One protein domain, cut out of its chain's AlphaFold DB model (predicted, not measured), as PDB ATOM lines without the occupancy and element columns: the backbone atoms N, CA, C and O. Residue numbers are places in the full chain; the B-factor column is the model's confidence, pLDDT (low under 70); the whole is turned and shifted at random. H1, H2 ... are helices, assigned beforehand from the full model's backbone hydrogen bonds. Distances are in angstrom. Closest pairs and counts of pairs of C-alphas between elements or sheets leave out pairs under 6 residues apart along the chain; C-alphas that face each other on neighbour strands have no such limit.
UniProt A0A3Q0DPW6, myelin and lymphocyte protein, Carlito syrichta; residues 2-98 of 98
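AT A GLANCE: This is residues 2 to 98 of the 98 residues of the protein "myelin and lymphocyte protein" of Carlito syrichta (UniProt A0A3Q0DPW6). A long helical hairpin of H2 and H3, side by side along the longest axis, makes a slim rod, and the shorter H1 folds back along part of H2, loosely packed on it. The turn between H2 and H3, with residues 60 to 65, sticks out at one end of the rod. The printed part has 97 residues with three named helices, H1, H2 and H3 in that order, and no named strand: the class is all helix. The whole is loose, with a radius of gyration of the C-alphas of 16.7 A and spans of 55 by 24 by 13 A.

HOW THE PARTS SIT: Start at the longest helix, H3, residues 64 to 96, and look for H2, residues 27 to 58, which touches it. Their closest C-alphas are those of Ala 41 and Thr 81, 4.8 A apart. The two form a hairpin, running opposite ways at a shallow tilt of 22 degrees. Next find H1, residues 2 to 19, which touches H2 at residues 33 to 47 alone; the closest C-alphas, of Cys 7 and Ala 40, are 6.4 A apart. H1 and H2 also form a hairpin, opposite ways at a shallow tilt of 21 degrees. H1 and H3 are only just apart, their closest C-alphas 8.3 A from each other. In H1, H2 and H3 every O i to N i+4 pair is within hydrogen-bond range.

IN THESE COORDINATES: Find C-alpha 64 at (176.538, 189.358, 186.350); from there H3 runs 48.1 A to C-alpha 96 at (216.619, 195.777, 160.603). H2 measures 46.6 A from C-alpha 27 to C-alpha 58. H1 begins at C-alpha 2, at (198.900, 192.962, 186.593), and ends 25.8 A away at C-alpha 19.

THE WHOLE: Look to Gly 24 and Gly 61 for the two C-alphas farthest apart, 55.2 A. The printed part has no cut; the link from H2 to H3 is tight and that from H1 to H2 is short. The mean pLDDT of the printed part is 90.5, and residues 61 to 62 are under 70.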
ATOM      1  N   PHE A   2     197.429 192.937 186.448       88.50
ATOM      2  CA  PHE A   2     198.900 192.962 186.593       88.50
ATOM      3  C   PHE A   2     199.629 193.359 185.293       88.50
ATOM      4  O   PHE A   2     200.423 194.296 185.297       88.50
ATOM      5  N   VAL A   3     199.297 192.699 184.176       92.38
ATOM      6  CA  VAL A   3     199.915 192.955 182.862       92.38
ATOM      7  C   VAL A   3     199.759 194.415 182.443       92.38
ATOM      8  O   VAL A   3     200.732 195.049 182.051       92.38
ATOM      9  N   SER A   4     198.556 194.977 182.587       92.56
ATOM     10  CA  SER A   4     198.296 196.355 182.177       92.56
ATOM     11  C   SER A   4     199.039 197.387 183.016       92.56
ATOM     12  O   SER A   4     199.568 198.340 182.455       92.56
ATOM     13  N   VAL A   5     199.135 197.197 184.335       94.25
ATOM     14  CA  VAL A   5     199.896 198.102 185.212       94.25
ATOM     15  C   VAL A   5     201.394 198.010 184.924       94.25
ATOM     16  O   VAL A   5     202.049 199.041 184.789       94.25
ATOM     17  N   PHE A   6     201.929 196.796 184.775       93.50
ATOM     18  CA  PHE A   6     203.337 196.585 184.437       93.50
ATOM     19  C   PHE A   6     203.704 197.252 183.106       93.50
ATOM     20  O   PHE A   6     204.632 198.059 183.051       93.50
ATOM     21  N   CYS A   7     202.937 196.972 182.048       94.81
ATOM     22  CA  CYS A   7     203.173 197.559 180.734       94.81
ATOM     23  C   CYS A   7     202.937 199.075 180.722       94.81
ATOM     24  O   CYS A   7     203.633 199.793 180.016       94.81
ATOM     25  N   PHE A   8     201.995 199.598 181.510       94.12
ATOM     26  CA  PHE A   8     201.824 201.043 181.641       94.12
ATOM     27  C   PHE A   8     203.083 201.695 182.219       94.12
ATOM     28  O   PHE A   8     203.660 202.571 181.582       94.12
ATOM     29  N   VAL A   9     203.568 201.215 183.370       96.38
ATOM     30  CA  VAL A   9     204.769 201.764 184.021       96.38
ATOM     31  C   VAL A   9     205.990 201.668 183.108       96.38
ATOM     32  O   VAL A   9     206.727 202.645 182.958       96.38
ATOM     33  N   ALA A  10     206.200 200.518 182.468       94.56
ATOM     34  CA  ALA A  10     207.346 200.313 181.593       94.56
ATOM     35  C   ALA A  10     207.272 201.174 180.318       94.56
ATOM     36  O   ALA A  10     208.252 201.843 179.991       94.56
ATOM     37  N   THR A  11     206.113 201.261 179.652       94.12
ATOM     38  CA  THR A  11     205.933 202.127 178.472       94.12
ATOM     39  C   THR A  11     206.080 203.603 178.838       94.12
ATOM     40  O   THR A  11     206.737 204.347 178.114       94.12
ATOM     41  N   THR A  12     205.528 204.043 179.975       94.81
ATOM     42  CA  THR A  12     205.711 205.419 180.461       94.81
ATOM     43  C   THR A  12     207.180 205.711 180.750       94.81
ATOM     44  O   THR A  12     207.670 206.768 180.363       94.81
ATOM     45  N   THR A  13     207.902 204.770 181.358       94.25
ATOM     46  CA  THR A  13     209.340 204.918 181.625       94.25
ATOM     47  C   THR A  13     210.135 205.029 180.324       94.25
ATOM     48  O   THR A  13     210.931 205.955 180.176       94.25
ATOM     49  N   LEU A  14     209.889 204.142 179.353       91.94
ATOM     50  CA  LEU A  14     210.529 204.198 178.034       91.94
ATOM     51  C   LEU A  14     210.229 205.514 177.312       91.94
ATOM     52  O   LEU A  14     211.143 206.128 176.766       91.94
ATOM     53  N   LEU A  15     208.981 205.985 177.367       92.06
ATOM     54  CA  LEU A  15     208.584 207.275 176.806       92.06
ATOM     55  C   LEU A  15     209.343 208.434 177.467       92.06
ATOM     56  O   LEU A  15     209.865 209.298 176.767       92.06
ATOM     57  N   SER A  16     209.440 208.454 178.800       94.31
ATOM     58  CA  SER A  16     210.196 209.484 179.523       94.31
ATOM     59  C   SER A  16     211.679 209.483 179.148       94.31
ATOM     60  O   SER A  16     212.244 210.548 178.904       94.31
ATOM     61  N   LEU A  17     212.300 208.304 179.040       92.12
ATOM     62  CA  LEU A  17     213.693 208.170 178.597       92.12
ATOM     63  C   LEU A  17     213.885 208.670 177.159       92.12
ATOM     64  O   LEU A  17     214.880 209.339 176.870       92.12
ATOM     65  N   TYR A  18     212.915 208.407 176.280       89.38
ATOM     66  CA  TYR A  18     212.910 208.919 174.911       89.38
ATOM     67  C   TYR A  18     212.818 210.449 174.862       89.38
ATOM     68  O   TYR A  18     213.587 211.074 174.137       89.38
ATOM     69  N   ILE A  19     211.931 211.059 175.655       92.50
ATOM     70  CA  ILE A  19     211.743 212.521 175.704       92.50
ATOM     71  C   ILE A  19     213.011 213.238 176.184       92.50
ATOM     72  O   ILE A  19     213.352 214.297 175.663       92.50
ATOM     73  N   ILE A  20     213.720 212.665 177.159       93.75
ATOM     74  CA  ILE A  20     214.954 213.253 177.710       93.75
ATOM     75  C   ILE A  20     216.162 213.002 176.780       93.75
ATOM     76  O   ILE A  20     217.242 213.545 176.997       93.75
ATOM     77  N   GLY A  21     215.996 212.213 175.711       87.62
ATOM     78  CA  GLY A  21     217.061 211.933 174.747       87.62
ATOM     79  C   GLY A  21     218.122 210.960 175.267       87.62
ATOM     80  O   GLY A  21     219.223 210.909 174.721       87.62
ATOM     81  N   ALA A  22     217.799 210.154 176.287       88.88
ATOM     82  CA  ALA A  22     218.724 209.180 176.878       88.88
ATOM     83  C   ALA A  22     219.221 208.126 175.868       88.88
ATOM     84  O   ALA A  22     220.225 207.465 176.114       88.88
ATOM     85  N   HIS A  23     218.535 207.992 174.726       84.38
ATOM     86  CA  HIS A  23     218.846 207.006 173.702       84.38
ATOM     87  C   HIS A  23     220.147 207.256 172.932       84.38
ATOM     88  O   HIS A  23     220.667 206.325 172.323       84.38
ATOM     89  N   GLY A  24     220.651 208.496 172.882       80.19
ATOM     90  CA  GLY A  24     221.955 208.830 172.278       80.19
ATOM     91  C   GLY A  24     222.160 208.438 170.802       80.19
ATOM     92  O   GLY A  24     223.253 208.603 170.276       80.19
ATOM     93  N   GLY A  25     221.130 207.912 170.133       76.19
ATOM     94  CA  GLY A  25     221.213 207.342 168.786       76.19
ATOM     95  C   GLY A  25     221.775 205.915 168.735       76.19
ATOM     96  O   GLY A  25     222.028 205.417 167.642       76.19
ATOM     97  N   GLU A  26     221.971 205.248 169.876       85.06
ATOM     98  CA  GLU A  26     222.536 203.899 169.893       85.06
ATOM     99  C   GLU A  26     221.523 202.847 169.413       85.06
ATOM    100  O   GLU A  26     220.336 202.872 169.753       85.06
ATOM    101  N   THR A  27     222.014 201.860 168.663       84.44
ATOM    102  CA  THR A  27     221.204 200.751 168.132       84.44
ATOM    103  C   THR A  27     220.627 199.854 169.234       84.44
ATOM    104  O   THR A  27     219.572 199.245 169.045       84.44
ATOM    105  N   SER A  28     221.255 199.835 170.416       87.50
ATOM    106  CA  SER A  28     220.799 199.118 171.616       87.50
ATOM    107  C   SER A  28     219.387 199.528 172.057       87.50
ATOM    108  O   SER A  28     218.596 198.671 172.453       87.50
ATOM    109  N   TRP A  29     219.026 200.808 171.921       90.50
ATOM    110  CA  TRP A  29     217.694 201.317 172.266       90.50
ATOM    111  C   TRP A  29     216.619 200.835 171.303       90.50
ATOM    112  O   TRP A  29     215.493 200.571 171.720       90.50
ATOM    113  N   VAL A  30     216.971 200.662 170.029       88.44
ATOM    114  CA  VAL A  30     216.061 200.109 169.023       88.44
ATOM    115  C   VAL A  30     215.772 198.634 169.324       88.44
ATOM    116  O   VAL A  30     214.621 198.205 169.237       88.44
ATOM    117  N   THR A  31     216.786 197.867 169.741       90.69
ATOM    118  CA  THR A  31     216.602 196.476 170.186       90.69
ATOM    119  C   THR A  31     215.784 196.390 171.474       90.69
ATOM    120  O   THR A  31     214.885 195.554 171.557       90.69
ATOM    121  N   LEU A  32     216.056 197.253 172.460       92.69
ATOM    122  CA  LEU A  32     215.309 197.306 173.720       92.69
ATOM    123  C   LEU A  32     213.821 197.593 173.479       92.69
ATOM    124  O   LEU A  32     212.965 196.893 174.015       92.69
ATOM    125  N   ASP A  33     213.526 198.587 172.640       92.06
ATOM    126  CA  ASP A  33     212.172 198.959 172.237       92.06
ATOM    127  C   ASP A  33     211.453 197.778 171.560       92.06
ATOM    128  O   ASP A  33     210.387 197.350 172.008       92.06
ATOM    129  N   ALA A  34     212.076 197.154 170.554       91.88
ATOM    130  CA  ALA A  34     211.501 195.993 169.872       91.88
ATOM    131  C   ALA A  34     211.251 194.804 170.820       91.88
ATOM    132  O   ALA A  34     210.175 194.197 170.786       91.88
ATOM    133  N   ALA A  35     212.214 194.483 171.690       94.38
ATOM    134  CA  ALA A  35     212.096 193.394 172.657       94.38
ATOM    135  C   ALA A  35     210.981 193.660 173.677       94.38
ATOM    136  O   ALA A  35     210.193 192.760 173.990       94.38
ATOM    137  N   TYR A  36     210.875 194.899 174.160       95.88
ATOM    138  CA  TYR A  36     209.840 195.299 175.101       95.88
ATOM    139  C   TYR A  36     208.443 195.194 174.483       95.88
ATOM    140  O   TYR A  36     207.579 194.524 175.048       95.88
ATOM    141  N   HIS A  37     208.223 195.787 173.306       95.75
ATOM    142  CA  HIS A  37     206.908 195.766 172.662       95.75
ATOM    143  C   HIS A  37     206.484 194.351 172.242       95.75
ATOM    144  O   HIS A  37     205.308 194.008 172.366       95.75
ATOM    145  N   CYS A  38     207.432 193.496 171.846       95.06
ATOM    146  CA  CYS A  38     207.175 192.074 171.606       95.06
ATOM    147  C   CYS A  38     206.758 191.341 172.895       95.06
ATOM    148  O   CYS A  38     205.743 190.643 172.924       95.06
ATOM    149  N   THR A  39     207.489 191.550 173.994       95.62
ATOM    150  CA  THR A  39     207.173 190.933 175.294       95.62
ATOM    151  C   THR A  39     205.815 191.400 175.820       95.62
ATOM    152  O   THR A  39     205.008 190.587 176.271       95.62
ATOM    153  N   ALA A  40     205.518 192.698 175.709       96.38
ATOM    154  CA  ALA A  40     204.232 193.268 176.093       96.38
ATOM    155  C   ALA A  40     203.075 192.676 175.272       96.38
ATOM    156  O   ALA A  40     202.045 192.321 175.847       96.38
ATOM    157  N   ALA A  41     203.254 192.490 173.957       96.69
ATOM    158  CA  ALA A  41     202.270 191.813 173.111       96.69
ATOM    159  C   ALA A  41     201.992 190.376 173.585       96.69
ATOM    160  O   ALA A  41     200.831 189.988 173.704       96.69
ATOM    161  N   LEU A  42     203.030 189.600 173.916       96.06
ATOM    162  CA  LEU A  42     202.874 188.229 174.421       96.06
ATOM    163  C   LEU A  42     202.161 188.180 175.776       96.06
ATOM    164  O   LEU A  42     201.311 187.313 175.998       96.06
ATOM    165  N   PHE A  43     202.469 189.112 176.678       95.62
ATOM    166  CA  PHE A  43     201.798 189.200 177.974       95.62
ATOM    167  C   PHE A  43     200.330 189.593 177.839       95.62
ATOM    168  O   PHE A  43     199.483 188.970 178.480       95.62
ATOM    169  N   TYR A  44     200.007 190.574 176.995       96.62
ATOM    170  CA  TYR A  44     198.618 190.953 176.743       96.62
ATOM    171  C   TYR A  44     197.838 189.846 176.032       96.62
ATOM    172  O   TYR A  44     196.702 189.587 176.418       96.62
ATOM    173  N   LEU A  45     198.452 189.125 175.089       96.12
ATOM    174  CA  LEU A  45     197.829 187.962 174.456       96.12
ATOM    175  C   LEU A  45     197.537 186.862 175.486       96.12
ATOM    176  O   LEU A  45     196.441 186.302 175.502       96.12
ATOM    177  N   SER A  46     198.496 186.584 176.373       96.00
ATOM    178  CA  SER A  46     198.332 185.603 177.452       96.00
ATOM    179  C   SER A  46     197.222 186.013 178.423       96.00
ATOM    180  O   SER A  46     196.420 185.174 178.829       96.00
ATOM    181  N   ALA A  47     197.134 187.306 178.754       94.88
ATOM    182  CA  ALA A  47     196.048 187.854 179.559       94.88
ATOM    183  C   ALA A  47     194.689 187.674 178.869       94.88
ATOM    184  O   ALA A  47     193.775 187.154 179.502       94.88
ATOM    185  N   SER A  48     194.579 187.993 177.573       94.25
ATOM    186  CA  SER A  48     193.344 187.802 176.797       94.25
ATOM    187  C   SER A  48     192.852 186.356 176.836       94.25
ATOM    188  O   SER A  48     191.665 186.116 177.037       94.25
ATOM    189  N   VAL A  49     193.755 185.381 176.674       95.56
ATOM    190  CA  VAL A  49     193.401 183.951 176.726       95.56
ATOM    191  C   VAL A  49     192.882 183.566 178.114       95.56
ATOM    192  O   VAL A  49     191.880 182.858 178.223       95.56
ATOM    193  N   LEU A  50     193.535 184.044 179.176       93.50
ATOM    194  CA  LEU A  50     193.158 183.714 180.548       93.50
ATOM    195  C   LEU A  50     191.839 184.386 180.965       93.50
ATOM    196  O   LEU A  50     191.008 183.755 181.614       93.50
ATOM    197  N   GLU A  51     191.615 185.635 180.552       93.25
ATOM    198  CA  GLU A  51     190.366 186.369 180.785       93.25
ATOM    199  C   GLU A  51     189.203 185.776 179.965       93.25
ATOM    200  O   GLU A  51     188.076 185.695 180.458       93.25
ATOM    201  N   ALA A  52     189.462 185.273 178.751       93.19
ATOM    202  CA  ALA A  52     188.459 184.577 177.945       93.19
ATOM    203  C   ALA A  52     188.055 183.243 178.584       93.19
ATOM    204  O   ALA A  52     186.865 182.949 178.703       93.19
ATOM    205  N   LEU A  53     189.031 182.467 179.068       92.38
ATOM    206  CA  LEU A  53     188.765 181.248 179.829       92.38
ATOM    207  C   LEU A  53     187.948 181.553 181.092       92.38
ATOM    208  O   LEU A  53     186.941 180.893 181.341       92.38
ATOM    209  N   ALA A  54     188.334 182.586 181.849       90.31
ATOM    210  CA  ALA A  54     187.587 183.023 183.024       90.31
ATOM    211  C   ALA A  54     186.140 183.402 182.662       90.31
ATOM    212  O   ALA A  54     185.206 182.959 183.326       90.31
ATOM    213  N   THR A  55     185.935 184.138 181.567       89.81
ATOM    214  CA  THR A  55     184.600 184.520 181.076       89.81
ATOM    215  C   THR A  55     183.720 183.298 180.809       89.81
ATOM    216  O   THR A  55     182.582 183.264 181.275       89.81
ATOM    217  N   ILE A  56     184.254 182.271 180.136       89.69
ATOM    218  CA  ILE A  56     183.530 181.019 179.856       89.69
ATOM    219  C   ILE A  56     183.151 180.314 181.163       89.69
ATOM    220  O   ILE A  56     182.008 179.901 181.334       89.69
ATOM    221  N   THR A  57     184.076 180.217 182.123       86.56
ATOM    222  CA  THR A  57     183.790 179.564 183.414       86.56
ATOM    223  C   THR A  57     182.764 180.314 184.267       86.56
ATOM    224  O   THR A  57     182.072 179.702 185.078       86.56
ATOM    225  N   LEU A  58     182.645 181.632 184.090       83.94
ATOM    226  CA  LEU A  58     181.709 182.479 184.832       83.94
ATOM    227  C   LEU A  58     180.302 182.508 184.211       83.94
ATOM    228  O   LEU A  58     179.377 182.990 184.865       83.94
ATOM    229  N   GLN A  59     180.133 181.993 182.989       77.00
ATOM    230  CA  GLN A  59     178.876 182.043 182.239       77.00
ATOM    231  C   GLN A  59     177.733 181.276 182.929       77.00
ATOM    232  O   GLN A  59     176.607 181.765 182.948       77.00
ATOM    233  N   ASP A  60     178.025 180.126 183.543       70.19
ATOM    234  CA  ASP A  60     176.996 179.210 184.064       70.19
ATOM    235  C   ASP A  60     176.751 179.314 185.586       70.19
ATOM    236  O   ASP A  60     175.944 178.557 186.125       70.19
ATOM    237  N   GLY A  61     177.400 180.240 186.313       63.97
ATOM    238  CA  GLY A  61     177.330 180.209 187.788       63.97
ATOM    239  C   GLY A  61     177.574 181.485 188.600       63.97
ATOM    240  O   GLY A  61     177.574 181.383 189.827       63.97
ATOM    241  N   PHE A  62     177.790 182.670 188.008       66.56
ATOM    242  CA  PHE A  62     178.341 183.820 188.757       66.56
ATOM    243  C   PHE A  62     177.612 185.172 188.624       66.56
ATOM    244  O   PHE A  62     176.741 185.390 187.786       66.56
ATOM    245  N   ILE A  63     178.004 186.109 189.505       72.00
ATOM    246  CA  ILE A  63     177.529 187.498 189.590       72.00
ATOM    247  C   ILE A  63     177.737 188.226 188.253       72.00
ATOM    248  O   ILE A  63     178.869 188.452 187.823       72.00
ATOM    249  N   TYR A  64     176.630 188.686 187.659       78.31
ATOM    250  CA  TYR A  64     176.538 189.358 186.350       78.31
ATOM    251  C   TYR A  64     177.550 190.503 186.133       78.31
ATOM    252  O   TYR A  64     177.959 190.784 185.004       78.31
ATOM    253  N   LYS A  65     177.975 191.151 187.226       83.56
ATOM    254  CA  LYS A  65     178.999 192.202 187.244       83.56
ATOM    255  C   LYS A  65     180.375 191.692 186.796       83.56
ATOM    256  O   LYS A  65     180.959 192.277 185.893       83.56
ATOM    257  N   HIS A  66     180.867 190.593 187.367       85.62
ATOM    258  CA  HIS A  66     182.193 190.056 187.034       85.62
ATOM    259  C   HIS A  66     182.252 189.463 185.628       85.62
ATOM    260  O   HIS A  66     183.294 189.502 184.981       85.62
ATOM    261  N   TYR A  67     181.129 188.941 185.140       87.31
ATOM    262  CA  TYR A  67     181.018 188.486 183.761       87.31
ATOM    263  C   TYR A  67     181.208 189.647 182.769       87.31
ATOM    264  O   TYR A  67     182.070 189.577 181.897       87.31
ATOM    265  N   HIS A  68     180.489 190.762 182.957       89.50
ATOM    266  CA  HIS A  68     180.657 191.960 182.125       89.50
ATOM    267  C   HIS A  68     182.052 192.586 182.241       89.50
ATOM    268  O   HIS A  68     182.616 193.007 181.231       89.50
ATOM    269  N   GLU A  69     182.617 192.636 183.450       91.06
ATOM    270  CA  GLU A  69     183.978 193.133 183.679       91.06
ATOM    271  C   GLU A  69     185.017 192.307 182.908       91.06
ATOM    272  O   GLU A  69     185.870 192.890 182.241       91.06
ATOM    273  N   ASN A  70     184.923 190.972 182.937       91.38
ATOM    274  CA  ASN A  70     185.845 190.109 182.194       91.38
ATOM    275  C   ASN A  70     185.648 190.210 180.678       91.38
ATOM    276  O   ASN A  70     186.641 190.268 179.961       91.38
ATOM    277  N   ILE A  71     184.413 190.331 180.174       92.12
ATOM    278  CA  ILE A  71     184.181 190.581 178.739       92.12
ATOM    279  C   ILE A  71     184.884 191.865 178.296       92.12
ATOM    280  O   ILE A  71     185.590 191.871 177.288       92.12
ATOM    281  N   ALA A  72     184.701 192.955 179.045       93.44
ATOM    282  CA  ALA A  72     185.361 194.215 178.735       93.44
ATOM    283  C   ALA A  72     186.888 194.059 178.785       93.44
ATOM    284  O   ALA A  72     187.574 194.519 177.870       93.44
ATOM    285  N   ALA A  73     187.413 193.375 179.807       93.38
ATOM    286  CA  ALA A  73     188.840 193.117 179.957       93.38
ATOM    287  C   ALA A  73     189.419 192.371 178.743       93.38
ATOM    288  O   ALA A  73     190.343 192.898 178.126       93.38
ATOM    289  N   VAL A  74     188.782 191.273 178.308       94.44
ATOM    290  CA  VAL A  74     189.185 190.487 177.124       94.44
ATOM    291  C   VAL A  74     189.246 191.356 175.869       94.44
ATOM    292  O   VAL A  74     190.208 191.303 175.102       94.44
ATOM    293  N   VAL A  75     188.215 192.170 175.626       95.56
ATOM    294  CA  VAL A  75     188.176 193.035 174.437       95.56
ATOM    295  C   VAL A  75     189.317 194.051 174.480       95.56
ATOM    296  O   VAL A  75     190.054 194.200 173.501       95.56
ATOM    297  N   PHE A  76     189.511 194.726 175.614       95.38
ATOM    298  CA  PHE A  76     190.578 195.714 175.759       95.38
ATOM    299  C   PHE A  76     191.976 195.088 175.728       95.38
ATOM    300  O   PHE A  76     192.893 195.696 175.172       95.38
ATOM    301  N   SER A  77     192.164 193.881 176.262       95.31
ATOM    302  CA  SER A  77     193.445 193.177 176.224       95.31
ATOM    303  C   SER A  77     193.802 192.732 174.802       95.31
ATOM    304  O   SER A  77     194.968 192.833 174.411       95.31
ATOM    305  N   TYR A  78     192.823 192.342 173.974       95.38
ATOM    306  CA  TYR A  78     193.038 192.099 172.542       95.38
ATOM    307  C   TYR A  78     193.407 193.373 171.781       95.38
ATOM    308  O   TYR A  78     194.359 193.359 171.000       95.38
ATOM    309  N   VAL A  79     192.712 194.486 172.033       96.56
ATOM    310  CA  VAL A  79     193.062 195.785 171.431       96.56
ATOM    311  C   VAL A  79     194.483 196.193 171.826       96.56
ATOM    312  O   VAL A  79     195.280 196.556 170.962       96.56
ATOM    313  N   ALA A  80     194.841 196.069 173.105       95.81
ATOM    314  CA  ALA A  80     196.192 196.346 173.578       95.81
ATOM    315  C   ALA A  80     197.230 195.426 172.917       95.81
ATOM    316  O   ALA A  80     198.263 195.911 172.461       95.81
ATOM    317  N   THR A  81     196.936 194.126 172.789       97.06
ATOM    318  CA  THR A  81     197.792 193.171 172.065       97.06
ATOM    319  C   THR A  81     198.062 193.659 170.645       97.06
ATOM    320  O   THR A  81     199.218 193.735 170.241       97.06
ATOM    321  N   LEU A  82     197.019 194.042 169.898       96.38
ATOM    322  CA  LEU A  82     197.158 194.538 168.525       96.38
ATOM    323  C   LEU A  82     198.032 195.791 168.458       96.38
ATOM    324  O   LEU A  82     198.926 195.861 167.617       96.38
ATOM    325  N   LEU A  83     197.823 196.753 169.359       96.12
ATOM    326  CA  LEU A  83     198.631 197.972 169.417       96.12
ATOM    327  C   LEU A  83     200.108 197.663 169.700       96.12
ATOM    328  O   LEU A  83     200.984 198.191 169.015       96.12
ATOM    329  N   TYR A  84     200.394 196.770 170.654       96.19
ATOM    330  CA  TYR A  84     201.762 196.341 170.950       96.19
ATOM    331  C   TYR A  84     202.396 195.564 169.793       96.19
ATOM    332  O   TYR A  84     203.570 195.782 169.512       96.19
ATOM    333  N   VAL A  85     201.640 194.719 169.082       96.06
ATOM    334  CA  VAL A  85     202.125 194.013 167.883       96.06
ATOM    335  C   VAL A  85     202.463 194.998 166.770       96.06
ATOM    336  O   VAL A  85     203.539 194.900 166.190       96.06
ATOM    337  N   VAL A  86     201.584 195.961 166.485       95.81
ATOM    338  CA  VAL A  86     201.841 196.995 165.472       95.81
ATOM    339  C   VAL A  86     203.116 197.761 165.813       95.81
ATOM    340  O   VAL A  86     203.980 197.929 164.951       95.81
ATOM    341  N   HIS A  87     203.275 198.162 167.077       93.19
ATOM    342  CA  HIS A  87     204.483 198.847 167.520       93.19
ATOM    343  C   HIS A  87     205.719 197.947 167.389       93.19
ATOM    344  O   HIS A  87     206.702 198.357 166.784       93.19
ATOM    345  N   ALA A  88     205.644 196.690 167.836       93.94
ATOM    346  CA  ALA A  88     206.730 195.723 167.707       93.94
ATOM    347  C   ALA A  88     207.148 195.502 166.244       93.94
ATOM    348  O   ALA A  88     208.340 195.459 165.955       93.94
ATOM    349  N   VAL A  89     206.199 195.413 165.305       93.94
ATOM    350  CA  VAL A  89     206.492 195.275 163.869       93.94
ATOM    351  C   VAL A  89     207.257 196.492 163.353       93.94
ATOM    352  O   VAL A  89     208.291 196.325 162.704       93.94
ATOM    353  N   PHE A  90     206.812 197.710 163.670       92.31
ATOM    354  CA  PHE A  90     207.539 198.920 163.278       92.31
ATOM    355  C   PHE A  90     208.925 199.005 163.930       92.31
ATOM    356  O   PHE A  90     209.898 199.344 163.252       92.31
ATOM    357  N   SER A  91     209.049 198.629 165.204       89.75
ATOM    358  CA  SER A  91     210.331 198.575 165.911       89.75
ATOM    359  C   SER A  91     211.285 197.554 165.291       89.75
ATOM    360  O   SER A  91     212.465 197.855 165.129       89.75
ATOM    361  N   LEU A  92     210.796 196.386 164.864       90.38
ATOM    362  CA  LEU A  92     211.597 195.368 164.175       90.38
ATOM    363  C   LEU A  92     212.030 195.810 162.772       90.38
ATOM    364  O   LEU A  92     213.169 195.556 162.377       90.38
ATOM    365  N   ILE A  93     211.162 196.502 162.025       91.50
ATOM    366  CA  ILE A  93     211.523 197.097 160.727       91.50
ATOM    367  C   ILE A  93     212.639 198.132 160.917       91.50
ATOM    368  O   ILE A  93     213.626 198.112 160.182       91.50
ATOM    369  N   ARG A  94     212.514 198.998 161.932       87.31
ATOM    370  CA  ARG A  94     213.540 199.988 162.288       87.31
ATOM    371  C   ARG A  94     214.846 199.325 162.721       87.31
ATOM    372  O   ARG A  94     215.908 199.756 162.284       87.31
ATOM    373  N   TRP A  95     214.765 198.267 163.526       87.12
ATOM    374  CA  TRP A  95     215.925 197.501 163.977       87.12
ATOM    375  C   TRP A  95     216.695 196.886 162.810       87.12
ATOM    376  O   TRP A  95     217.909 197.001 162.764       87.12
ATOM    377  N   LYS A  96     215.995 196.317 161.821       86.75
ATOM    378  CA  LYS A  96     216.619 195.777 160.603       86.75
ATOM    379  C   LYS A  96     217.328 196.847 159.757       86.75
ATOM    380  O   LYS A  96     218.224 196.513 158.990       86.75
ATOM    381  N   SER A  97     216.883 198.100 159.836       81.25
ATOM    382  CA  SER A  97     217.438 199.218 159.064       81.25
ATOM    383  C   SER A  97     218.584 199.956 159.771       81.25
ATOM    384  O   SER A  97     219.143 200.869 159.160       81.25
ATOM    385  N   SER A  98     218.878 199.623 161.032       73.94
ATOM    386  CA  SER A  98     219.946 200.230 161.847       73.94
ATOM    387  C   SER A  98     221.196 199.359 161.844       73.94
ATOM    388  O   SER A  98     222.299 199.941 161.894       73.94
TER     389      SER A  98